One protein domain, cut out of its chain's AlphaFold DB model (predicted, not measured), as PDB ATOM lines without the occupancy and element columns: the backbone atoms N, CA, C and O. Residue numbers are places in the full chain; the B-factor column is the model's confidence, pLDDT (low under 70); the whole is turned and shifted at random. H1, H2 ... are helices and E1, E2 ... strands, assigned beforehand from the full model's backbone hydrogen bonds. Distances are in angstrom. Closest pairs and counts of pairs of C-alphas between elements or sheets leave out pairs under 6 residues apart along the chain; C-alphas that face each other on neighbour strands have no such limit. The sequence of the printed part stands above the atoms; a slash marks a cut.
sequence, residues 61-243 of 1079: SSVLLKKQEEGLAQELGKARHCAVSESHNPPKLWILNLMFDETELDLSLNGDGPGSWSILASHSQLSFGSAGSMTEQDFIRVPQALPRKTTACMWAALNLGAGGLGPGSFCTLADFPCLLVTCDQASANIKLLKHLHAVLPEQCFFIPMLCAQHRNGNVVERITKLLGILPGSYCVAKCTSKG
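AT A GLANCE: This is residues 61 to 243 of the 1079 residues of the protein "Hypothetical protein" of Symbiodinium sp. CCMP2592 (UniProt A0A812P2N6). A long, twisted six-stranded sheet is covered on one face by three helices, H1, H2 and H3, and by the long link of residues 160 to 175; the short H5 packs on the opposite face, over E3. H4 lies off the sheet, and its last residues, 223 to 226, stick out with 227 and 228. Along the chain, the 183 printed residues hold five named helices and six named strands: first H1, then E1 to E4, H2, E5, H3, E6, H4 and H5; the sheet is branched, E2 having three neighbours, with E1 and E2, E2 and E3, and E2 and E4 antiparallel and E1 and E5, and E5 and E6 parallel, and the class is mixed, helices and strands. The whole is compact, with a radius of gyration of the C-alphas of 17.6 A and spans of 55 by 39 by 35 A.

IN THESE COORDINATES: E1, residues 93 to 109, measures 39.5 A and bends by 107 degrees at residue 106; E2, residues 113 to 130, measures 48.5 A and bends by 82 degrees at residue 116. The other strands are E3, residues 133 to 140, E4, residues 144 to 146, E5, residues 176 to 183, and E6, residues 205 to 210. H1, residues 61 to 84, measures 34.2 A from C-alpha 61 at (273.354, 235.947, 336.305) to C-alpha 84 at (296.853, 260.604, 333.832). H2 is residues 151 to 159, H3 187 to 199, H4 214 to 226, and H5 234 to 240, ending with C-alpha 240 at (279.213, 232.227, 326.507).

HOW THE PARTS SIT: E1, E2 and E3 form a meander, each strand the antiparallel neighbour of the one before; N 97 and O 125 are 2.8 A apart, N 126 and O 137 2.9 A. E3 and E4 lie on one side of E2, E1 on the other; E4 is antiparallel to E2, with N 120 and O 144 at 2.8 A. E5 is parallel to E1, with N 98 and O 180 at 2.8 A, and E6 is parallel to E5, with N 207 and O 179 at 2.8 A. E5, H3 and E6 make a strand-helix-strand unit, two parallel neighbour strands with a helix between, whose crossover is right-handed. H3 runs along E5 at 5 degrees on the local plane, at a height over the sheet of 9.7 A. With residues 188 to 192 alone H3 touches H2, Ala 188 and Thr 151 having the closest C-alphas, 5.0 A apart, at a steep tilt of 58 degrees. H1 is apart from both; its closest C-alpha pair with E3 is Gln 68 and Phe 139, 7.2 A. H4 is not on the sheet. Every O i to N i+4 pair is within hydrogen-bond range in H1, H2, H3 and H5; in H4 7 of 9 are.

THE WHOLE: The C-alphas of Glu 86 and Leu 226, the two farthest apart, are 56.2 A apart. The printed part has no cut, and the link from H2 to E5 is long. Mean pLDDT of the printed part is 71.9; 63 residues are under 70, among them 76 to 90 and 211 to 243.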
ATOM      1  N   SER A  61     273.521 234.580 336.814       78.25
ATOM      2  CA  SER A  61     273.354 235.947 336.305       78.25
ATOM      3  C   SER A  61     274.008 236.993 337.212       78.25
ATOM      4  O   SER A  61     274.695 237.872 336.699       78.25
ATOM      5  N   SER A  62     273.874 236.894 338.539       80.00
ATOM      6  CA  SER A  62     274.531 237.829 339.466       80.00
ATOM      7  C   SER A  62     276.055 237.670 339.469       80.00
ATOM      8  O   SER A  62     276.766 238.673 339.472       80.00
ATOM      9  N   VAL A  63     276.572 236.438 339.357       81.69
ATOM     10  CA  VAL A  63     278.012 236.176 339.165       81.69
ATOM     11  C   VAL A  63     278.520 236.787 337.853       81.69
ATOM     12  O   VAL A  63     279.581 237.413 337.852       81.69
ATOM     13  N   LEU A  64     277.769 236.662 336.751       79.88
ATOM     14  CA  LEU A  64     278.114 237.287 335.466       79.88
ATOM     15  C   LEU A  64     278.162 238.817 335.554       79.88
ATOM     16  O   LEU A  64     279.150 239.411 335.127       79.88
ATOM     17  N   LEU A  65     277.126 239.443 336.118       80.56
ATOM     18  CA  LEU A  65     277.032 240.901 336.249       80.56
ATOM     19  C   LEU A  65     278.163 241.449 337.130       80.56
ATOM     20  O   LEU A  65     278.907 242.322 336.689       80.56
ATOM     21  N   LYS A  66     278.389 240.847 338.304       82.94
ATOM     22  CA  LYS A  66     279.483 241.234 339.202       82.94
ATOM     23  C   LYS A  66     280.859 241.102 338.538       82.94
ATOM     24  O   LYS A  66     281.679 242.009 338.640       82.94
ATOM     25  N   LYS A  67     281.128 240.005 337.816       81.12
ATOM     26  CA  LYS A  67     282.415 239.823 337.113       81.12
ATOM     27  C   LYS A  67     282.582 240.770 335.922       81.12
ATOM     28  O   LYS A  67     283.708 241.151 335.606       81.12
ATOM     29  N   GLN A  68     281.487 241.183 335.288       81.31
ATOM     30  CA  GLN A  68     281.492 242.212 334.251       81.31
ATOM     31  C   GLN A  68     281.803 243.603 334.827       81.31
ATOM     32  O   GLN A  68     282.567 244.345 334.214       81.31
ATOM     33  N   GLU A  69     281.264 243.938 335.999       78.94
ATOM     34  CA  GLU A  69     281.545 245.188 336.718       78.94
ATOM     35  C   GLU A  69     282.987 245.234 337.240       78.94
ATOM     36  O   GLU A  69     283.695 246.199 336.962       78.94
ATOM     37  N   GLU A  70     283.468 244.169 337.891       80.50
ATOM     38  CA  GLU A  70     284.874 244.027 338.308       80.50
ATOM     39  C   GLU A  70     285.836 244.171 337.113       80.50
ATOM     40  O   GLU A  70     286.825 244.904 337.183       80.50
ATOM     41  N   GLY A  71     285.537 243.504 335.990       77.69
ATOM     42  CA  GLY A  71     286.337 243.588 334.768       77.69
ATOM     43  C   GLY A  71     286.310 244.976 334.123       77.69
ATOM     44  O   GLY A  71     287.353 245.481 333.714       77.69
ATOM     45  N   LEU A  72     285.141 245.626 334.073       73.00
ATOM     46  CA  LEU A  72     285.005 246.990 333.562       73.00
ATOM     47  C   LEU A  72     285.754 248.001 334.437       73.00
ATOM     48  O   LEU A  72     286.460 248.850 333.900       73.00
ATOM     49  N   ALA A  73     285.652 247.897 335.764       73.44
ATOM     50  CA  ALA A  73     286.405 248.740 336.687       73.44
ATOM     51  C   ALA A  73     287.922 248.561 336.496       73.44
ATOM     52  O   ALA A  73     288.660 249.546 336.500       73.44
ATOM     53  N   GLN A  74     288.388 247.332 336.244       76.56
ATOM     54  CA  GLN A  74     289.801 247.068 335.978       76.56
ATOM     55  C   GLN A  74     290.283 247.662 334.640       76.56
ATOM     56  O   GLN A  74     291.369 248.240 334.592       76.56
ATOM     57  N   GLU A  75     289.509 247.547 333.556       70.88
ATOM     58  CA  GLU A  75     289.878 248.115 332.248       70.88
ATOM     59  C   GLU A  75     289.729 249.647 332.200       70.88
ATOM     60  O   GLU A  75     290.610 250.327 331.674       70.88
ATOM     61  N   LEU A  76     288.689 250.219 332.824       68.38
ATOM     62  CA  LEU A  76     288.565 251.672 333.002       68.38
ATOM     63  C   LEU A  76     289.676 252.230 333.894       68.38
ATOM     64  O   LEU A  76     290.208 253.294 333.591       68.38
ATOM     65  N   GLY A  77     290.055 251.515 334.956       68.88
ATOM     66  CA  GLY A  77     291.187 251.874 335.811       68.88
ATOM     67  C   GLY A  77     292.490 251.949 335.014       68.88
ATOM     68  O   GLY A  77     293.181 252.963 335.073       68.88
ATOM     69  N   LYS A  78     292.783 250.935 334.185       68.69
ATOM     70  CA  LYS A  78     293.930 250.954 333.255       68.69
ATOM     71  C   LYS A  78     293.859 252.148 332.299       68.69
ATOM     72  O   LYS A  78     294.816 252.910 332.218       68.69
ATOM     73  N   ALA A  79     292.728 252.344 331.616       63.75
ATOM     74  CA  ALA A  79     292.562 253.423 330.640       63.75
ATOM     75  C   ALA A  79     292.724 254.823 331.265       63.75
ATOM     76  O   ALA A  79     293.386 255.682 330.682       63.75
ATOM     77  N   ARG A  80     292.177 255.042 332.470       63.75
ATOM     78  CA  ARG A  80     292.311 256.303 333.218       63.75
ATOM     79  C   ARG A  80     293.731 256.513 333.745       63.75
ATOM     80  O   ARG A  80     294.262 257.603 333.574       63.75
ATOM     81  N   HIS A  81     294.381 255.493 334.309       60.34
ATOM     82  CA  HIS A  81     295.777 255.614 334.752       60.34
ATOM     83  C   HIS A  81     296.745 255.883 333.592       60.34
ATOM     84  O   HIS A  81     297.666 256.679 333.758       60.34
ATOM     85  N   CYS A  82     296.520 255.298 332.408       55.22
ATOM     86  CA  CYS A  82     297.283 255.657 331.212       55.22
ATOM     87  C   CYS A  82     297.117 257.142 330.862       55.22
ATOM     88  O   CYS A  82     298.124 257.811 330.670       55.22
ATOM     89  N   ALA A  83     295.884 257.662 330.850       53.69
ATOM     90  CA  ALA A  83     295.596 259.055 330.492       53.69
ATOM     91  C   ALA A  83     296.072 260.105 331.521       53.69
ATOM     92  O   ALA A  83     296.187 261.275 331.170       53.69
ATOM     93  N   VAL A  84     296.332 259.710 332.774       56.06
ATOM     94  CA  VAL A  84     296.853 260.604 333.832       56.06
ATOM     95  C   VAL A  84     298.386 260.574 333.917       56.06
ATOM     96  O   VAL A  84     298.987 261.517 334.423       56.06
ATOM     97  N   SER A  85     299.053 259.534 333.400       52.19
ATOM     98  CA  SER A  85     300.516 259.545 333.288       52.19
ATOM     99  C   SER A  85     300.950 260.278 332.013       52.19
ATOM    100  O   SER A  85     300.596 259.859 330.914       52.19
ATOM    101  N   GLU A  86     301.807 261.294 332.137       52.62
ATOM    102  CA  GLU A  86     302.331 262.093 331.006       52.62
ATOM    103  C   GLU A  86     303.047 261.262 329.917       52.62
ATOM    104  O   GLU A  86     303.313 261.740 328.818       52.62
ATOM    105  N   SER A  87     303.369 260.000 330.216       52.41
ATOM    106  CA  SER A  87     304.087 259.080 329.331       52.41
ATOM    107  C   SER A  87     303.212 258.293 328.344       52.41
ATOM    108  O   SER A  87     303.762 257.631 327.462       52.41
ATOM    109  N   HIS A  88     301.882 258.287 328.501       55.66
ATOM    110  CA  HIS A  88     300.984 257.416 327.736       55.66
ATOM    111  C   HIS A  88     299.846 258.201 327.075       55.66
ATOM    112  O   HIS A  88     299.013 258.809 327.737       55.66
ATOM    113  N   ASN A  89     299.777 258.130 325.742       61.53
ATOM    114  CA  ASN A  89     298.678 258.724 324.979       61.53
ATOM    115  C   ASN A  89     297.317 258.118 325.388       61.53
ATOM    116  O   ASN A  89     297.251 256.908 325.646       61.53
ATOM    117  N   PRO A  90     296.223 258.905 325.363       68.06
ATOM    118  CA  PRO A  90     294.872 258.389 325.568       68.06
ATOM    119  C   PRO A  90     294.486 257.330 324.511       68.06
ATOM    120  O   PRO A  90     295.132 257.214 323.460       68.06
ATOM    121  N   PRO A  91     293.427 256.531 324.755       72.69
ATOM    122  CA  PRO A  91     292.916 255.600 323.754       72.69
ATOM    123  C   PRO A  91     292.474 256.377 322.509       72.69
ATOM    124  O   PRO A  91     291.553 257.182 322.568       72.69
ATOM    125  N   LYS A  92     293.101 256.115 321.359       79.62
ATOM    126  CA  LYS A  92     292.771 256.800 320.099       79.62
ATOM    127  C   LYS A  92     291.325 256.579 319.666       79.62
ATOM    128  O   LYS A  92     290.763 257.402 318.959       79.62
ATOM    129  N   LEU A  93     290.736 255.450 320.044       81.31
ATOM    130  CA  LEU A  93     289.396 255.062 319.629       81.31
ATOM    131  C   LEU A  93     288.563 254.657 320.845       81.31
ATOM    132  O   LEU A  93     289.038 253.884 321.680       81.31
ATOM    133  N   TRP A  94     287.321 255.137 320.900       86.31
ATOM    134  CA  TRP A  94     286.327 254.769 321.910       86.31
ATOM    135  C   TRP A  94     284.938 254.646 321.267       86.31
ATOM    136  O   TRP A  94     284.149 255.588 321.292       86.31
ATOM    137  N   ILE A  95     284.641 253.496 320.652       84.81
ATOM    138  CA  ILE A  95     283.318 253.214 320.071       84.81
ATOM    139  C   ILE A  95     282.465 252.484 321.106       84.81
ATOM    140  O   ILE A  95     282.694 251.302 321.369       84.81
ATOM    141  N   LEU A  96     281.443 253.146 321.639       87.56
ATOM    142  CA  LEU A  96     280.345 252.483 322.334       87.56
ATOM    143  C   LEU A  96     279.257 252.136 321.309       87.56
ATOM    144  O   LEU A  96     278.675 253.014 320.681       87.56
ATOM    145  N   ASN A  97     278.977 250.853 321.125       84.81
ATOM    146  CA  ASN A  97     277.818 250.371 320.382       84.81
ATOM    147  C   ASN A  97     276.727 249.992 321.386       84.81
ATOM    148  O   ASN A  97     276.960 249.134 322.231       84.81
ATOM    149  N   LEU A  98     275.552 250.612 321.306       85.94
ATOM    150  CA  LEU A  98     274.410 250.363 322.180       85.94
ATOM    151  C   LEU A  98     273.202 249.924 321.347       85.94
ATOM    152  O   LEU A  98     272.739 250.636 320.461       85.94
ATOM    153  N   MET A  99     272.647 248.764 321.668       86.81
ATOM    154  CA  MET A  99     271.410 248.251 321.093       86.81
ATOM    155  C   MET A  99     270.345 248.197 322.188       86.81
ATOM    156  O   MET A  99     270.619 247.704 323.286       86.81
ATOM    157  N   PHE A 100     269.137 248.680 321.915       88.62
ATOM    158  CA  PHE A 100     268.015 248.538 322.839       88.62
ATOM    159  C   PHE A 100     266.683 248.366 322.115       88.62
ATOM    160  O   PHE A 100     266.489 248.849 320.999       88.62
ATOM    161  N   ASP A 101     265.776 247.664 322.783       86.38
ATOM    162  CA  ASP A 101     264.422 247.393 322.325       86.38
ATOM    163  C   ASP A 101     263.481 247.346 323.532       86.38
ATOM    164  O   ASP A 101     263.893 246.990 324.639       86.38
ATOM    165  N   GLU A 102     262.228 247.732 323.336       85.06
ATOM    166  CA  GLU A 102     261.249 247.865 324.410       85.06
ATOM    167  C   GLU A 102     260.019 247.010 324.106       85.06
ATOM    168  O   GLU A 102     259.489 247.012 322.995       85.06
ATOM    169  N   THR A 103     259.591 246.235 325.099       80.44
ATOM    170  CA  THR A 103     258.507 245.267 324.952       80.44
ATOM    171  C   THR A 103     257.653 245.224 326.212       80.44
ATOM    172  O   THR A 103     258.163 245.244 327.331       80.44
ATOM    173  N   GLU A 104     256.341 245.190 326.021       76.81
ATOM    174  CA  GLU A 104     255.358 245.172 327.097       76.81
ATOM    175  C   GLU A 104     255.115 243.727 327.562       76.81
ATOM    176  O   GLU A 104     254.888 242.837 326.738       76.81
ATOM    177  N   LEU A 105     255.232 243.477 328.871       63.53
ATOM    178  CA  LEU A 105     255.189 242.145 329.476       63.53
ATOM    179  C   LEU A 105     254.372 242.140 330.775       63.53
ATOM    180  O   LEU A 105     254.655 242.912 331.693       63.53
ATOM    181  N   ASP A 106     253.440 241.192 330.889       65.25
ATOM    182  CA  ASP A 106     252.740 240.882 332.140       65.25
ATOM    183  C   ASP A 106     253.715 240.273 333.162       65.25
ATOM    184  O   ASP A 106     254.180 239.137 333.011       65.25
ATOM    185  N   LEU A 107     254.057 241.036 334.201       71.56
ATOM    186  CA  LEU A 107     255.065 240.685 335.203       71.56
ATOM    187  C   LEU A 107     254.654 241.177 336.594       71.56
ATOM    188  O   LEU A 107     253.953 242.174 336.740       71.56
ATOM    189  N   SER A 108     255.147 240.502 337.636       68.94
ATOM    190  CA  SER A 108     255.106 241.033 339.001       68.94
ATOM    191  C   SER A 108     256.444 241.672 339.340       68.94
ATOM    192  O   SER A 108     257.465 240.983 339.333       68.94
ATOM    193  N   LEU A 109     256.438 242.966 339.659       71.31
ATOM    194  CA  LEU A 109     257.615 243.664 340.173       71.31
ATOM    195  C   LEU A 109     257.634 243.644 341.705       71.31
ATOM    196  O   LEU A 109     256.593 243.601 342.366       71.31
ATOM    197  N   ASN A 110     258.839 243.661 342.275       64.81
ATOM    198  CA  ASN A 110     259.042 243.678 343.721       64.81
ATOM    199  C   ASN A 110     258.742 245.081 344.267       64.81
ATOM    200  O   ASN A 110     259.574 245.975 344.140       64.81
ATOM    201  N   GLY A 111     257.572 245.250 344.883       70.88
ATOM    202  CA  GLY A 111     257.076 246.526 345.411       70.88
ATOM    203  C   GLY A 111     255.745 246.916 344.774       70.88
ATOM    204  O   GLY A 111     254.766 247.104 345.488       70.88
ATOM    205  N   ASP A 112     255.693 246.941 343.442       69.44
ATOM    206  CA  ASP A 112     254.514 247.388 342.684       69.44
ATOM    207  C   ASP A 112     253.498 246.270 342.373       69.44
ATOM    208  O   ASP A 112     252.342 246.547 342.059       69.44
ATOM    209  N   GLY A 113     253.900 244.996 342.476       70.38
ATOM    210  CA  GLY A 113     253.018 243.846 342.262       70.38
ATOM    211  C   GLY A 113     252.783 243.478 340.783       70.38
ATOM    212  O   GLY A 113     253.566 243.874 339.911       70.38
ATOM    213  N   PRO A 114     251.759 242.649 340.492       69.62
ATOM    214  CA  PRO A 114     251.455 242.162 339.146       69.62
ATOM    215  C   PRO A 114     250.786 243.230 338.272       69.62
ATOM    216  O   PRO A 114     249.773 243.812 338.653       69.62
ATOM    217  N   GLY A 115     251.309 243.427 337.063       68.00
ATOM    218  CA  GLY A 115     250.732 244.312 336.052       68.00
ATOM    219  C   GLY A 115     251.374 244.127 334.677       68.00
ATOM    220  O   GLY A 115     252.305 243.336 334.522       68.00
ATOM    221  N   SER A 116     250.891 244.874 333.683       71.81
ATOM    222  CA  SER A 116     251.583 245.008 332.398       71.81
ATOM    223  C   SER A 116     252.675 246.070 332.523       71.81
ATOM    224  O   SER A 116     252.391 247.210 332.900       71.81
ATOM    225  N   TRP A 117     253.923 245.705 332.227       75.12
ATOM    226  CA  TRP A 117     255.082 246.585 332.368       75.12
ATOM    227  C   TRP A 117     255.833 246.745 331.049       75.12
ATOM    228  O   TRP A 117     256.154 245.774 330.366       75.12
ATOM    229  N   SER A 118     256.179 247.988 330.723       83.31
ATOM    230  CA  SER A 118     257.069 248.331 329.612       83.31
ATOM    231  C   SER A 118     258.508 247.976 330.007       83.31
ATOM    232  O   SER A 118     259.072 248.599 330.905       83.31
ATOM    233  N   ILE A 119     259.100 246.946 329.397       83.88
ATOM    234  CA  ILE A 119     260.440 246.445 329.737       83.88
ATOM    235  C   ILE A 119     261.441 246.817 328.642       83.88
ATOM    236  O   ILE A 119     261.341 246.377 327.496       83.88
ATOM    237  N   LEU A 120     262.463 247.581 329.021       87.38
ATOM    238  CA  LEU A 120     263.583 247.954 328.168       87.38
ATOM    239  C   LEU A 120     264.701 246.911 328.253       87.38
ATOM    240  O   LEU A 120     265.468 246.868 329.221       87.38
ATOM    241  N   ALA A 121     264.830 246.095 327.212       86.81
ATOM    242  CA  ALA A 121     265.997 245.253 327.003       86.81
ATOM    243  C   ALA A 121     267.112 246.079 326.344       86.81
ATOM    244  O   ALA A 121     266.876 246.824 325.392       86.81
ATOM    245  N   SER A 122     268.352 245.942 326.816       88.00
ATOM    246  CA  SER A 122     269.498 246.568 326.152       88.00
ATOM    247  C   SER A 122     270.765 245.722 326.235       88.00
ATOM    248  O   SER A 122     270.902 244.821 327.061       88.00
ATOM    249  N   HIS A 123     271.689 246.004 325.329       85.12
ATOM    250  CA  HIS A 123     272.990 245.365 325.205       85.12
ATOM    251  C   HIS A 123     273.959 246.383 324.628       85.12
ATOM    252  O   HIS A 123     273.591 247.146 323.737       85.12
ATOM    253  N   SER A 124     275.196 246.391 325.100       84.25
ATOM    254  CA  SER A 124     276.230 247.227 324.506       84.25
ATOM    255  C   SER A 124     277.535 246.475 324.309       84.25
ATOM    256  O   SER A 124     277.762 245.408 324.874       84.25
ATOM    257  N   GLN A 125     278.385 247.032 323.458       84.44
ATOM    258  CA  GLN A 125     279.725 246.558 323.160       84.44
ATOM    259  C   GLN A 125     280.634 247.787 323.096       84.44
ATOM    260  O   GLN A 125     280.368 248.704 322.321       84.44
ATOM    261  N   LEU A 126     281.693 247.818 323.901       84.25
ATOM    262  CA  LEU A 126     282.726 248.848 323.819       84.25
ATOM    263  C   LEU A 126     283.906 248.312 323.008       84.25
ATOM    264  O   LEU A 126     284.441 247.247 323.318       84.25
ATOM    265  N   SER A 127     284.337 249.084 322.016       84.31
ATOM    266  CA  SER A 127     285.547 248.839 321.237       84.31
ATOM    267  C   SER A 127     286.509 250.003 321.451       84.31
ATOM    268  O   SER A 127     286.256 251.116 320.982       84.31
ATOM    269  N   PHE A 128     287.604 249.760 322.169       83.94
ATOM    270  CA  PHE A 128     288.577 250.787 322.545       83.94
ATOM    271  C   PHE A 128     290.014 250.335 322.275       83.94
ATOM    272  O   PHE A 128     290.309 249.139 322.260       83.94
ATOM    273  N   GLY A 129     290.928 251.273 322.021       77.12
ATOM    274  CA  GLY A 129     292.301 250.901 321.676       77.12
ATOM    275  C   GLY A 129     293.238 252.049 321.326       77.12
ATOM    276  O   GLY A 129     292.839 253.212 321.242       77.12
ATOM    277  N   SER A 130     294.500 251.695 321.098       72.44
ATOM    278  CA  SER A 130     295.563 252.583 320.620       72.44
ATOM    279  C   SER A 130     296.170 252.037 319.318       72.44
ATOM    280  O   SER A 130     295.694 251.048 318.755       72.44
ATOM    281  N   ALA A 131     297.183 252.706 318.761       62.03
ATOM    282  CA  ALA A 131     297.726 252.371 317.443       62.03
ATOM    283  C   ALA A 131     298.454 251.006 317.430       62.03
ATOM    284  O   ALA A 131     299.659 250.928 317.652       62.03
ATOM    285  N   GLY A 132     297.710 249.932 317.146       63.97
ATOM    286  CA  GLY A 132     298.211 248.555 317.049       63.97
ATOM    287  C   GLY A 132     297.482 247.538 317.937       63.97
ATOM    288  O   GLY A 132     297.642 246.336 317.726       63.97
ATOM    289  N   SER A 133     296.649 247.984 318.882       74.06
ATOM    290  CA  SER A 133     295.860 247.116 319.765       74.06
ATOM    291  C   SER A 133     294.424 247.621 319.910       74.06
ATOM    292  O   SER A 133     294.178 248.806 320.126       74.06
ATOM    293  N   MET A 134     293.462 246.705 319.793       77.31
ATOM    294  CA  MET A 134     292.034 246.983 319.943       77.31
ATOM    295  C   MET A 134     291.409 245.924 320.850       77.31
ATOM    296  O   MET A 134     291.568 244.725 320.609       77.31
ATOM    297  N   THR A 135     290.704 246.382 321.876       78.81
ATOM    298  CA  THR A 135     289.957 245.572 322.836       78.81
ATOM    299  C   THR A 135     288.469 245.732 322.550       78.81
ATOM    300  O   THR A 135     287.968 246.851 322.481       78.81
ATOM    301  N   GLU A 136     287.762 244.613 322.398       80.19
ATOM    302  CA  GLU A 136     286.298 244.568 322.329       80.19
ATOM    303  C   GLU A 136     285.759 243.926 323.616       80.19
ATOM    304  O   GLU A 136     286.183 242.824 323.979       80.19
ATOM    305  N   GLN A 137     284.811 244.584 324.284       78.81
ATOM    306  CA  GLN A 137     284.134 244.084 325.481       78.81
ATOM    307  C   GLN A 137     282.615 244.146 325.294       78.81
ATOM    308  O   GLN A 137     282.056 245.216 325.064       78.81
ATOM    309  N   ASP A 138     281.953 242.992 325.393       79.25
ATOM    310  CA  ASP A 138     280.492 242.877 325.373       79.25
ATOM    311  C   ASP A 138     279.920 243.109 326.788       79.25
ATOM    312  O   ASP A 138     280.448 242.562 327.758       79.25
ATOM    313  N   PHE A 139     278.813 243.849 326.904       79.38
ATOM    314  CA  PHE A 139     278.073 244.070 328.152       79.38
ATOM    315  C   PHE A 139     276.670 243.469 328.089       79.38
ATOM    316  O   PHE A 139     275.822 243.850 327.275       79.38
ATOM    317  N   ILE A 140     276.404 242.548 329.007       80.94
ATOM    318  CA  ILE A 140     275.072 242.087 329.377       80.94
ATOM    319  C   ILE A 140     274.490 243.145 330.319       80.94
ATOM    320  O   ILE A 140     275.026 243.365 331.405       80.94
ATOM    321  N   ARG A 141     273.404 243.808 329.917       83.50
ATOM    322  CA  ARG A 141     272.697 244.778 330.762       83.50
ATOM    323  C   ARG A 141     271.425 244.145 331.316       83.50
ATOM    324  O   ARG A 141     270.773 243.356 330.632       83.50
ATOM    325  N   VAL A 142     271.085 244.467 332.562       83.69
ATOM    326  CA  VAL A 142     269.845 243.997 333.195       83.69
ATOM    327  C   VAL A 142     268.657 244.697 332.520       83.69
ATOM    328  O   VAL A 142     268.687 245.929 332.441       83.69
ATOM    329  N   PRO A 143     267.623 243.978 332.040       86.12
ATOM    330  CA  PRO A 143     266.411 244.606 331.519       86.12
ATOM    331  C   PRO A 143     265.767 245.512 332.572       86.12
ATOM    332  O   PRO A 143     265.647 245.119 333.730       86.12
ATOM    333  N   GLN A 144     265.376 246.721 332.179       88.69
ATOM    334  CA  GLN A 144     264.831 247.728 333.092       88.69
ATOM    335  C   GLN A 144     263.322 247.851 332.903       88.69
ATOM    336  O   GLN A 144     262.858 248.030 331.777       88.69
ATOM    337  N   ALA A 145     262.557 247.798 333.992       84.06
ATOM    338  CA  ALA A 145     261.146 248.157 333.952       84.06
ATOM    339  C   ALA A 145     260.990 249.680 333.860       84.06
ATOM    340  O   ALA A 145     261.652 250.433 334.576       84.06
ATOM    341  N   LEU A 146     260.115 250.137 332.969       85.62
ATOM    342  CA  LEU A 146     259.786 251.539 332.766       85.62
ATOM    343  C   LEU A 146     258.395 251.808 333.362       85.62
ATOM    344  O   LEU A 146     257.412 251.276 332.844       85.62
ATOM    345  N   PRO A 147     258.263 252.683 334.378       81.12
ATOM    346  CA  PRO A 147     256.955 253.042 334.934       81.12
ATOM    347  C   PRO A 147     255.999 253.668 333.909       81.12
ATOM    348  O   PRO A 147     254.784 253.646 334.092       81.12
ATOM    349  N   ARG A 148     256.542 254.259 332.832       80.50
ATOM    350  CA  ARG A 148     255.808 254.736 331.652       80.50
ATOM    351  C   ARG A 148     256.690 254.605 330.409       80.50
ATOM    352  O   ARG A 148     257.872 254.952 330.463       80.50
ATOM    353  N   LYS A 149     256.106 254.225 329.268       83.62
ATOM    354  CA  LYS A 149     256.759 254.175 327.943       83.62
ATOM    355  C   LYS A 149     257.061 255.586 327.408       83.62
ATOM    356  O   LYS A 149     256.389 256.107 326.521       83.62
ATOM    357  N   THR A 150     258.050 256.250 328.008       89.31
ATOM    358  CA  THR A 150     258.447 257.632 327.698       89.31
ATOM    359  C   THR A 150     259.953 257.759 327.525       89.31
ATOM    360  O   THR A 150     260.731 257.089 328.203       89.31
ATOM    361  N   THR A 151     260.372 258.695 326.673       90.50
ATOM    362  CA  THR A 151     261.782 259.034 326.435       90.50
ATOM    363  C   THR A 151     262.565 259.312 327.723       90.50
ATOM    364  O   THR A 151     263.720 258.910 327.813       90.50
ATOM    365  N   ALA A 152     261.948 259.940 328.731       91.38
ATOM    366  CA  ALA A 152     262.592 260.225 330.015       91.38
ATOM    367  C   ALA A 152     262.878 258.948 330.826       91.38
ATOM    368  O   ALA A 152     264.003 258.754 331.285       91.38
ATOM    369  N   CYS A 153     261.900 258.040 330.944       91.31
ATOM    370  CA  CYS A 153     262.104 256.745 331.602       91.31
ATOM    371  C   CYS A 153     263.152 255.901 330.861       91.31
ATOM    372  O   CYS A 153     264.013 255.299 331.496       91.31
ATOM    373  N   MET A 154     263.123 255.899 329.524       92.69
ATOM    374  CA  MET A 154     264.104 255.180 328.704       92.69
ATOM    375  C   MET A 154     265.518 255.754 328.849       92.69
ATOM    376  O   MET A 154     266.468 254.992 328.986       92.69
ATOM    377  N   TRP A 155     265.670 257.081 328.869       94.00
ATOM    378  CA  TRP A 155     266.954 257.745 329.112       94.00
ATOM    379  C   TRP A 155     267.523 257.385 330.490       94.00
ATOM    380  O   TRP A 155     268.664 256.935 330.579       94.00
ATOM    381  N   ALA A 156     266.710 257.488 331.547       92.44
ATOM    382  CA  ALA A 156     267.106 257.094 332.898       92.44
ATOM    383  C   ALA A 156     267.553 255.622 332.951       92.44
ATOM    384  O   ALA A 156     268.659 255.334 333.404       92.44
ATOM    385  N   ALA A 157     266.756 254.706 332.398       91.38
ATOM    386  CA  ALA A 157     267.082 253.284 332.326       91.38
ATOM    387  C   ALA A 157     268.364 252.994 331.520       91.38
ATOM    388  O   ALA A 157     269.173 252.157 331.919       91.38
ATOM    389  N   LEU A 158     268.605 253.700 330.408       92.44
ATOM    390  CA  LEU A 158     269.838 253.537 329.634       92.44
ATOM    391  C   LEU A 158     271.068 254.144 330.316       92.44
ATOM    392  O   LEU A 158     272.171 253.700 329.996       92.44
ATOM    393  N   ASN A 159     270.920 255.056 331.276       91.44
ATOM    394  CA  ASN A 159     272.034 255.562 332.083       91.44
ATOM    395  C   ASN A 159     272.498 254.585 333.183       91.44
ATOM    396  O   ASN A 159     273.616 254.732 333.670       91.44
ATOM    397  N   LEU A 160     271.691 253.582 333.554       87.19
ATOM    398  CA  LEU A 160     271.998 252.657 334.654       87.19
ATOM    399  C   LEU A 160     272.976 251.532 334.272       87.19
ATOM    400  O   LEU A 160     272.789 250.823 333.280       87.19
ATOM    401  N   GLY A 161     273.968 251.294 335.132       83.38
ATOM    402  CA  GLY A 161     274.845 250.119 335.087       83.38
ATOM    403  C   GLY A 161     275.907 250.110 333.977       83.38
ATOM    404  O   GLY A 161     276.012 251.015 333.147       83.38
ATOM    405  N   ALA A 162     276.718 249.049 333.979       82.12
ATOM    406  CA  ALA A 162     277.838 248.862 333.057       82.12
ATOM    407  C   ALA A 162     277.420 248.949 331.574       82.12
ATOM    408  O   ALA A 162     276.425 248.355 331.155       82.12
ATOM    409  N   GLY A 163     278.207 249.677 330.774       79.50
ATOM    410  CA  GLY A 163     277.955 249.859 329.340       79.50
ATOM    411  C   GLY A 163     276.706 250.693 329.008       79.50
ATOM    412  O   GLY A 163     276.185 250.576 327.896       79.50
ATOM    413  N   GLY A 164     276.190 251.480 329.955       86.69
ATOM    414  CA  GLY A 164     275.109 252.434 329.721       86.69
ATOM    415  C   GLY A 164     275.553 253.732 329.037       86.69
ATOM    416  O   GLY A 164     276.618 253.814 328.432       86.69
ATOM    417  N   LEU A 165     274.702 254.750 329.142       88.12
ATOM    418  CA  LEU A 165     274.944 256.122 328.676       88.12
ATOM    419  C   LEU A 165     275.356 257.071 329.823       88.12
ATOM    420  O   LEU A 165     275.625 258.246 329.587       88.12
ATOM    421  N   GLY A 166     275.418 256.563 331.060       80.56
ATOM    422  CA  GLY A 166     275.661 257.359 332.264       80.56
ATOM    423  C   GLY A 166     277.092 257.916 332.381       80.56
ATOM    424  O   GLY A 166     277.982 257.522 331.616       80.56
ATOM    425  N   PRO A 167     277.339 258.816 333.354       66.12
ATOM    426  CA  PRO A 167     278.623 259.495 333.533       66.12
ATOM    427  C   PRO A 167     279.827 258.543 333.537       66.12
ATOM    428  O   PRO A 167     279.852 257.537 334.241       66.12
ATOM    429  N   GLY A 168     280.842 258.863 332.731       64.69
ATOM    430  CA  GLY A 168     282.048 258.043 332.581       64.69
ATOM    431  C   GLY A 168     281.958 256.884 331.577       64.69
ATOM    432  O   GLY A 168     282.982 256.245 331.344       64.69
ATOM    433  N   SER A 169     280.800 256.641 330.944       68.00
ATOM    434  CA  SER A 169     280.663 255.670 329.832       68.00
ATOM    435  C   SER A 169     281.307 256.169 328.527       68.00
ATOM    436  O   SER A 169     281.696 255.379 327.662       68.00
ATOM    437  N   PHE A 170     281.465 257.488 328.397       69.75
ATOM    438  CA  PHE A 170     282.156 258.156 327.298       69.75
ATOM    439  C   PHE A 170     283.563 258.574 327.729       69.75
ATOM    440  O   PHE A 170     283.715 259.364 328.661       69.75
ATOM    441  N   CYS A 171     284.596 258.092 327.034       69.19
ATOM    442  CA  CYS A 171     285.943 258.633 327.184       69.19
ATOM    443  C   CYS A 171     286.076 259.897 326.319       69.19
ATOM    444  O   CYS A 171     286.441 259.827 325.149       69.19
ATOM    445  N   THR A 172     285.777 261.060 326.898       67.88
ATOM    446  CA  THR A 172     285.938 262.379 326.250       67.88
ATOM    447  C   THR A 172     287.393 262.744 325.940       67.88
ATOM    448  O   THR A 172     287.625 263.694 325.198       67.88
ATOM    449  N   LEU A 173     288.349 261.986 326.489       70.94
ATOM    450  CA  LEU A 173     289.791 262.111 326.262       70.94
ATOM    451  C   LEU A 173     290.292 261.318 325.038       70.94
ATOM    452  O   LEU A 173     291.474 261.395 324.722       70.94
ATOM    453  N   ALA A 174     289.442 260.521 324.382       78.88
ATOM    454  CA  ALA A 174     289.827 259.748 323.203       78.88
ATOM    455  C   ALA A 174     289.915 260.628 321.943       78.88
ATOM    456  O   ALA A 174     289.049 261.479 321.754       78.88
ATOM    457  N   ASP A 175     290.881 260.371 321.044       79.50
ATOM    458  CA  ASP A 175     290.988 261.094 319.755       79.50
ATOM    459  C   ASP A 175     289.686 260.971 318.928       79.50
ATOM    460  O   ASP A 175     289.274 261.909 318.249       79.50
ATOM    461  N   PHE A 176     289.042 259.796 318.982       79.00
ATOM    462  CA  PHE A 176     287.804 259.471 318.269       79.00
ATOM    463  C   PHE A 176     286.792 258.764 319.196       79.00
ATOM    464  O   PHE A 176     286.723 257.525 319.214       79.00
ATOM    465  N   PRO A 177     285.987 259.518 319.968       84.06
ATOM    466  CA  PRO A 177     284.843 258.983 320.689       84.06
ATOM    467  C   PRO A 177     283.650 258.826 319.736       84.06
ATOM    468  O   PRO A 177     283.377 259.686 318.900       84.06
ATOM    469  N   CYS A 178     282.934 257.710 319.831       83.19
ATOM    470  CA  CYS A 178     281.832 257.378 318.934       83.19
ATOM    471  C   CYS A 178     280.730 256.625 319.683       83.19
ATOM    472  O   CYS A 178     281.012 255.741 320.493       83.19
ATOM    473  N   LEU A 179     279.473 256.952 319.379       85.88
ATOM    474  CA  LEU A 179     278.300 256.235 319.862       85.88
ATOM    475  C   LEU A 179     277.486 255.716 318.674       85.88
ATOM    476  O   LEU A 179     276.839 256.493 317.972       85.88
ATOM    477  N   LEU A 180     277.461 254.399 318.491       82.50
ATOM    478  CA  LEU A 180     276.506 253.734 317.606       82.50
ATOM    479  C   LEU A 180     275.263 253.393 318.433       82.50
ATOM    480  O   LEU A 180     275.397 252.773 319.488       82.50
ATOM    481  N   VAL A 181     274.062 253.750 317.971       84.62
ATOM    482  CA  VAL A 181     272.806 253.336 318.629       84.62
ATOM    483  C   VAL A 181     271.923 252.570 317.661       84.62
ATOM    484  O   VAL A 181     271.661 253.054 316.568       84.62
ATOM    485  N   THR A 182     271.421 251.405 318.074       83.44
ATOM    486  CA  THR A 182     270.413 250.640 317.324       83.44
ATOM    487  C   THR A 182     269.134 250.490 318.142       83.44
ATOM    488  O   THR A 182     269.156 249.881 319.210       83.44
ATOM    489  N   CYS A 183     268.023 251.015 317.630       83.88
ATOM    490  CA  CYS A 183     266.685 250.912 318.222       83.88
ATOM    491  C   CYS A 183     265.606 251.069 317.137       83.88
ATOM    492  O   CYS A 183     265.928 251.359 315.985       83.88
ATOM    493  N   ASP A 184     264.336 250.831 317.464       83.44
ATOM    494  CA  ASP A 184     263.230 250.887 316.498       83.44
ATOM    495  C   ASP A 184     262.787 252.322 316.124       83.44
ATOM    496  O   ASP A 184     263.359 253.321 316.563       83.44
ATOM    497  N   GLN A 185     261.757 252.428 315.277       82.25
ATOM    498  CA  GLN A 185     261.184 253.703 314.826       82.25
ATOM    499  C   GLN A 185     260.025 254.221 315.706       82.25
ATOM    500  O   GLN A 185     259.290 255.113 315.279       82.25
ATOM    501  N   ALA A 186     259.840 253.713 316.930       80.06
ATOM    502  CA  ALA A 186     258.836 254.235 317.850       80.06
ATOM    503  C   ALA A 186     259.088 255.717 318.176       80.06
ATOM    504  O   ALA A 186     260.225 256.184 318.291       80.06
ATOM    505  N   SER A 187     258.013 256.475 318.395       81.31
ATOM    506  CA  SER A 187     258.091 257.921 318.640       81.31
ATOM    507  C   SER A 187     258.903 258.283 319.894       81.31
ATOM    508  O   SER A 187     259.587 259.308 319.903       81.31
ATOM    509  N   ALA A 188     258.891 257.428 320.924       84.38
ATOM    510  CA  ALA A 188     259.737 257.563 322.112       84.38
ATOM    511  C   ALA A 188     261.234 257.388 321.790       84.38
ATOM    512  O   ALA A 188     262.056 258.142 322.317       84.38
ATOM    513  N   ASN A 189     261.571 256.471 320.876       88.44
ATOM    514  CA  ASN A 189     262.938 256.184 320.437       88.44
ATOM    515  C   ASN A 189     263.481 257.278 319.519       88.44
ATOM    516  O   ASN A 189     264.586 257.766 319.740       88.44
ATOM    517  N   ILE A 190     262.683 257.782 318.576       86.94
ATOM    518  CA  ILE A 190     263.070 258.937 317.749       86.94
ATOM    519  C   ILE A 190     263.317 260.181 318.625       86.94
ATOM    520  O   ILE A 190     264.298 260.898 318.420       86.94
ATOM    521  N   LYS A 191     262.479 260.425 319.644       90.81
ATOM    522  CA  LYS A 191     262.698 261.496 320.635       90.81
ATOM    523  C   LYS A 191     263.962 261.266 321.476       90.81
ATOM    524  O   LYS A 191     264.693 262.218 321.730       90.81
ATOM    525  N   LEU A 192     264.251 260.022 321.857       91.12
ATOM    526  CA  LEU A 192     265.453 259.638 322.605       91.12
ATOM    527  C   LEU A 192     266.738 259.842 321.794       91.12
ATOM    528  O   LEU A 192     267.705 260.371 322.328       91.12
ATOM    529  N   LEU A 193     266.736 259.507 320.501       89.75
ATOM    530  CA  LEU A 193     267.858 259.771 319.593       89.75
ATOM    531  C   LEU A 193     268.084 261.278 319.378       89.75
ATOM    532  O   LEU A 193     269.229 261.722 319.340       89.75
ATOM    533  N   LYS A 194     267.008 262.077 319.290       90.06
ATOM    534  CA  LYS A 194     267.104 263.548 319.248       90.06
ATOM    535  C   LYS A 194     267.684 264.127 320.541       90.06
ATOM    536  O   LYS A 194     268.527 265.012 320.465       90.06
ATOM    537  N   HIS A 195     267.264 263.621 321.704       91.44
ATOM    538  CA  HIS A 195     267.845 264.019 322.987       91.44
ATOM    539  C   HIS A 195     269.333 263.658 323.045       91.44
ATOM    540  O   HIS A 195     270.147 264.539 323.285       91.44
ATOM    541  N   LEU A 196     269.689 262.410 322.718       87.69
ATOM    542  CA  LEU A 196     271.071 261.927 322.641       87.69
ATOM    543  C   LEU A 196     271.975 262.843 321.810       87.69
ATOM    544  O   LEU A 196     273.023 263.250 322.299       87.69
ATOM    545  N   HIS A 197     271.555 263.222 320.600       86.44
ATOM    546  CA  HIS A 197     272.327 264.140 319.756       86.44
ATOM    547  C   HIS A 197     272.619 265.484 320.452       86.44
ATOM    548  O   HIS A 197     273.679 266.059 320.221       86.44
ATOM    549  N   ALA A 198     271.714 265.973 321.305       88.00
ATOM    550  CA  ALA A 198     271.846 267.252 322.000       88.00
ATOM    551  C   ALA A 198     272.624 267.190 323.333       88.00
ATOM    552  O   ALA A 198     273.075 268.233 323.794       88.00
ATOM    553  N   VAL A 199     272.784 266.013 323.963       87.88
ATOM    554  CA  VAL A 199     273.600 265.845 325.195       87.88
ATOM    555  C   VAL A 199     274.996 265.270 324.945       87.88
ATOM    556  O   VAL A 199     275.825 265.270 325.856       87.88
ATOM    557  N   LEU A 200     275.274 264.754 323.747       84.50
ATOM    558  CA  LEU A 200     276.604 264.256 323.402       84.50
ATOM    559  C   LEU A 200     277.581 265.418 323.133       84.50
ATOM    560  O   LEU A 200     277.198 266.382 322.472       84.50
ATOM    561  N   PRO A 201     278.849 265.326 323.587       84.44
ATOM    562  CA  PRO A 201     279.881 266.310 323.256       84.44
ATOM    563  C   PRO A 201     280.099 266.423 321.741       84.44
ATOM    564  O   PRO A 201     280.041 265.409 321.044       84.44
ATOM    565  N   GLU A 202     280.417 267.620 321.236       79.44
ATOM    566  CA  GLU A 202     280.566 267.884 319.791       79.44
ATOM    567  C   GLU A 202     281.618 266.999 319.101       79.44
ATOM    568  O   GLU A 202     281.482 266.672 317.924       79.44
ATOM    569  N   GLN A 203     282.649 266.560 319.833       79.00
ATOM    570  CA  GLN A 203     283.673 265.640 319.334       79.00
ATOM    571  C   GLN A 203     283.207 264.173 319.218       79.00
ATOM    572  O   GLN A 203     283.967 263.331 318.738       79.00
ATOM    573  N   CYS A 204     281.998 263.828 319.678       83.94
ATOM    574  CA  CYS A 204     281.490 262.459 319.697       83.94
ATOM    575  C   CYS A 204     280.711 262.112 318.418       83.94
ATOM    576  O   CYS A 204     279.638 262.650 318.147       83.94
ATOM    577  N   PHE A 205     281.213 261.141 317.654       79.75
ATOM    578  CA  PHE A 205     280.565 260.656 316.435       79.75
ATOM    579  C   PHE A 205     279.308 259.833 316.762       79.75
ATOM    580  O   PHE A 205     279.391 258.629 317.012       79.75
ATOM    581  N   PHE A 206     278.139 260.474 316.752       83.94
ATOM    582  CA  PHE A 206     276.845 259.822 316.961       83.94
ATOM    583  C   PHE A 206     276.288 259.223 315.661       83.94
ATOM    584  O   PHE A 206     276.051 259.940 314.690       83.94
ATOM    585  N   ILE A 207     276.040 257.910 315.646       76.81
ATOM    586  CA  ILE A 207     275.489 257.184 314.493       76.81
ATOM    587  C   ILE A 207     274.205 256.440 314.913       76.81
ATOM    588  O   ILE A 207     274.273 255.306 315.401       76.81
ATOM    589  N   PRO A 208     273.020 257.053 314.727       78.50
ATOM    590  CA  PRO A 208     271.738 256.393 314.945       78.50
ATOM    591  C   PRO A 208     271.387 255.448 313.782       78.50
ATOM    592  O   PRO A 208     271.226 255.866 312.637       78.50
ATOM    593  N   MET A 209     271.209 254.164 314.086       74.12
ATOM    594  CA  MET A 209     270.781 253.114 313.161       74.12
ATOM    595  C   MET A 209     269.358 252.666 313.505       74.12
ATOM    596  O   MET A 209     269.142 251.808 314.361       74.12
ATOM    597  N   LEU A 210     268.367 253.243 312.822       73.00
ATOM    598  CA  LEU A 210     266.967 252.868 313.013       73.00
ATOM    599  C   LEU A 210     266.692 251.458 312.472       73.00
ATOM    600  O   LEU A 210     266.901 251.157 311.295       73.00
ATOM    601  N   CYS A 211     266.182 250.596 313.345       67.25
ATOM    602  CA  CYS A 211     265.866 249.207 313.074       67.25
ATOM    603  C   CYS A 211     264.644 249.101 312.150       67.25
ATOM    604  O   CYS A 211     263.499 249.008 312.590       67.25
ATOM    605  N   ALA A 212     264.891 249.019 310.842       46.38
ATOM    606  CA  ALA A 212     263.867 248.652 309.860       46.38
ATOM    607  C   ALA A 212     263.313 247.222 310.067       46.38
ATOM    608  O   ALA A 212     262.377 246.812 309.379       46.38
ATOM    609  N   GLN A 213     263.892 246.437 310.985       45.41
ATOM    610  CA  GLN A 213     263.535 245.036 311.163       45.41
ATOM    611  C   GLN A 213     262.288 244.804 312.013       45.41
ATOM    612  O   GLN A 213     261.794 243.698 311.910       45.41
ATOM    613  N   HIS A 214     261.713 245.744 312.775       44.88
ATOM    614  CA  HIS A 214     260.589 245.425 313.689       44.88
ATOM    615  C   HIS A 214     259.365 244.762 313.021       44.88
ATOM    616  O   HIS A 214     258.768 243.857 313.599       44.88
ATOM    617  N   ARG A 215     259.067 245.076 311.748       36.91
ATOM    618  CA  ARG A 215     258.055 244.344 310.943       36.91
ATOM    619  C   ARG A 215     258.397 242.863 310.697       36.91
ATOM    620  O   ARG A 215     257.492 242.045 310.566       36.91
ATOM    621  N   ASN A 216     259.683 242.526 310.640       37.00
ATOM    622  CA  ASN A 216     260.212 241.163 310.515       37.00
ATOM    623  C   ASN A 216     260.575 240.554 311.883       37.00
ATOM    624  O   ASN A 216     260.586 239.334 312.021       37.00
ATOM    625  N   GLY A 217     260.858 241.390 312.885       37.41
ATOM    626  CA  GLY A 217     261.312 241.044 314.226       37.41
ATOM    627  C   GLY A 217     260.287 240.175 314.922       37.41
ATOM    628  O   GLY A 217     260.598 239.036 315.229       37.41
ATOM    629  N   ASN A 218     259.035 240.626 315.012       39.25
ATOM    630  CA  ASN A 218     257.938 239.854 315.608       39.25
ATOM    631  C   ASN A 218     257.726 238.482 314.925       39.25
ATOM    632  O   ASN A 218     257.291 237.525 315.563       39.25
ATOM    633  N   VAL A 219     258.052 238.357 313.631       37.59
ATOM    634  CA  VAL A 219     257.964 237.091 312.882       37.59
ATOM    635  C   VAL A 219     259.155 236.182 313.200       37.59
ATOM    636  O   VAL A 219     258.965 235.012 313.532       37.59
ATOM    637  N   VAL A 220     260.379 236.714 313.147       35.38
ATOM    638  CA  VAL A 220     261.608 235.988 313.499       35.38
ATOM    639  C   VAL A 220     261.586 235.580 314.969       35.38
ATOM    640  O   VAL A 220     261.920 234.446 315.278       35.38
ATOM    641  N   GLU A 221     261.140 236.449 315.867       41.31
ATOM    642  CA  GLU A 221     260.998 236.224 317.303       41.31
ATOM    643  C   GLU A 221     259.966 235.128 317.595       41.31
ATOM    644  O   GLU A 221     260.289 234.170 318.293       41.31
ATOM    645  N   ARG A 222     258.765 235.173 316.994       42.72
ATOM    646  CA  ARG A 222     257.785 234.074 317.095       42.72
ATOM    647  C   ARG A 222     258.374 232.744 316.614       42.72
ATOM    648  O   ARG A 222     258.232 231.740 317.307       42.72
ATOM    649  N   ILE A 223     259.075 232.738 315.477       37.78
ATOM    650  CA  ILE A 223     259.714 231.536 314.912       37.78
ATOM    651  C   ILE A 223     260.867 231.032 315.796       37.78
ATOM    652  O   ILE A 223     261.009 229.833 316.003       37.78
ATOM    653  N   THR A 224     261.688 231.916 316.354       37.50
ATOM    654  CA  THR A 224     262.885 231.548 317.131       37.50
ATOM    655  C   THR A 224     262.591 231.272 318.605       37.50
ATOM    656  O   THR A 224     263.305 230.468 319.199       37.50
ATOM    657  N   LYS A 225     261.511 231.825 319.176       44.50
ATOM    658  CA  LYS A 225     260.894 231.339 320.422       44.50
ATOM    659  C   LYS A 225     260.315 229.933 320.215       44.50
ATOM    660  O   LYS A 225     260.618 229.043 321.003       44.50
ATOM    661  N   LEU A 226     259.572 229.702 319.125       39.91
ATOM    662  CA  LEU A 226     259.003 228.389 318.775       39.91
ATOM    663  C   LEU A 226     260.077 227.312 318.528       39.91
ATOM    664  O   LEU A 226     259.918 226.177 318.962       39.91
ATOM    665  N   LEU A 227     261.183 227.670 317.868       35.97
ATOM    666  CA  LEU A 227     262.329 226.784 317.620       35.97
ATOM    667  C   LEU A 227     263.344 226.744 318.781       35.97
ATOM    668  O   LEU A 227     264.364 226.066 318.679       35.97
ATOM    669  N   GLY A 228     263.121 227.490 319.870       32.66
ATOM    670  CA  GLY A 228     264.025 227.533 321.026       32.66
ATOM    671  C   GLY A 228     265.395 228.193 320.786       32.66
ATOM    672  O   GLY A 228     266.264 228.112 321.655       32.66
ATOM    673  N   ILE A 229     265.581 228.841 319.632       37.88
ATOM    674  CA  ILE A 229     266.800 229.543 319.187       37.88
ATOM    675  C   ILE A 229     266.987 230.872 319.942       37.88
ATOM    676  O   ILE A 229     268.117 231.303 320.163       37.88
ATOM    677  N   LEU A 230     265.885 231.506 320.357       38.12
ATOM    678  CA  LEU A 230     265.864 232.729 321.163       38.12
ATOM    679  C   LEU A 230     265.183 232.476 322.523       38.12
ATOM    680  O   LEU A 230     264.012 232.816 322.712       38.12
ATOM    681  N   PRO A 231     265.905 231.914 323.514       41.34
ATOM    682  CA  PRO A 231     265.632 232.251 324.907       41.34
ATOM    683  C   PRO A 231     265.890 233.755 325.126       41.34
ATOM    684  O   PRO A 231     266.606 234.388 324.346       41.34
ATOM    685  N   GLY A 232     265.354 234.331 326.209       37.69
ATOM    686  CA  GLY A 232     265.468 235.763 326.559       37.69
ATOM    687  C   GLY A 232     266.872 236.240 326.973       37.69
ATOM    688  O   GLY A 232     267.013 237.043 327.885       37.69
ATOM    689  N   SER A 233     267.919 235.691 326.359       39.88
ATOM    690  CA  SER A 233     269.324 235.846 326.734       39.88
ATOM    691  C   SER A 233     270.261 235.775 325.516       39.88
ATOM    692  O   SER A 233     271.400 235.321 325.628       39.88
ATOM    693  N   TYR A 234     269.802 236.248 324.347       36.38
ATOM    694  CA  TYR A 234     270.535 236.263 323.065       36.38
ATOM    695  C   TYR A 234     272.000 236.714 323.196       36.38
ATOM    696  O   TYR A 234     272.923 236.046 322.723       36.38
ATOM    697  N   CYS A 235     272.209 237.821 323.910       42.47
ATOM    698  CA  CYS A 235     273.522 238.402 324.167       42.47
ATOM    699  C   CYS A 235     274.385 237.464 325.022       42.47
ATOM    700  O   CYS A 235     275.548 237.232 324.703       42.47
ATOM    701  N   VAL A 236     273.800 236.849 326.056       39.19
ATOM    702  CA  VAL A 236     274.493 235.912 326.952       39.19
ATOM    703  C   VAL A 236     274.914 234.651 326.202       39.19
ATOM    704  O   VAL A 236     276.077 234.276 326.282       39.19
ATOM    705  N   ALA A 237     274.021 234.033 325.420       39.19
ATOM    706  CA  ALA A 237     274.314 232.810 324.663       39.19
ATOM    707  C   ALA A 237     275.449 233.001 323.636       39.19
ATOM    708  O   ALA A 237     276.303 232.129 323.467       39.19
ATOM    709  N   LYS A 238     275.503 234.170 322.985       38.94
ATOM    710  CA  LYS A 238     276.584 234.536 322.055       38.94
ATOM    711  C   LYS A 238     277.899 234.871 322.775       38.94
ATOM    712  O   LYS A 238     278.976 234.604 322.242       38.94
ATOM    713  N   CYS A 239     277.839 235.430 323.984       42.16
ATOM    714  CA  CYS A 239     279.029 235.695 324.796       42.16
ATOM    715  C   CYS A 239     279.605 234.408 325.405       42.16
ATOM    716  O   CYS A 239     280.813 234.186 325.327       42.16
ATOM    717  N   THR A 240     278.769 233.509 325.933       42.38
ATOM    718  CA  THR A 240     279.213 232.227 326.507       42.38
ATOM    719  C   THR A 240     279.703 231.233 325.455       42.38
ATOM    720  O   THR A 240     280.486 230.350 325.793       42.38
ATOM    721  N   SER A 241     279.373 231.402 324.166       39.75
ATOM    722  CA  SER A 241     280.018 230.623 323.097       39.75
ATOM    723  C   SER A 241     281.490 231.007 322.853       39.75
ATOM    724  O   SER A 241     282.223 230.254 322.211       39.75
ATOM    725  N   LYS A 242     281.964 232.164 323.350       44.81
ATOM    726  CA  LYS A 242     283.382 232.560 323.279       44.81
ATOM    727  C   LYS A 242     284.162 231.849 324.394       44.81
ATOM    728  O   LYS A 242     284.072 232.212 325.564       44.81
ATOM    729  N   GLY A 243     284.990 230.865 324.030       41.78
ATOM    730  CA  GLY A 243     285.644 229.941 324.976       41.78
ATOM    731  C   GLY A 243     286.528 230.547 326.083       41.78
ATOM    732  O   GLY A 243     286.817 229.845 327.048       41.78
TER     733      GLY A 243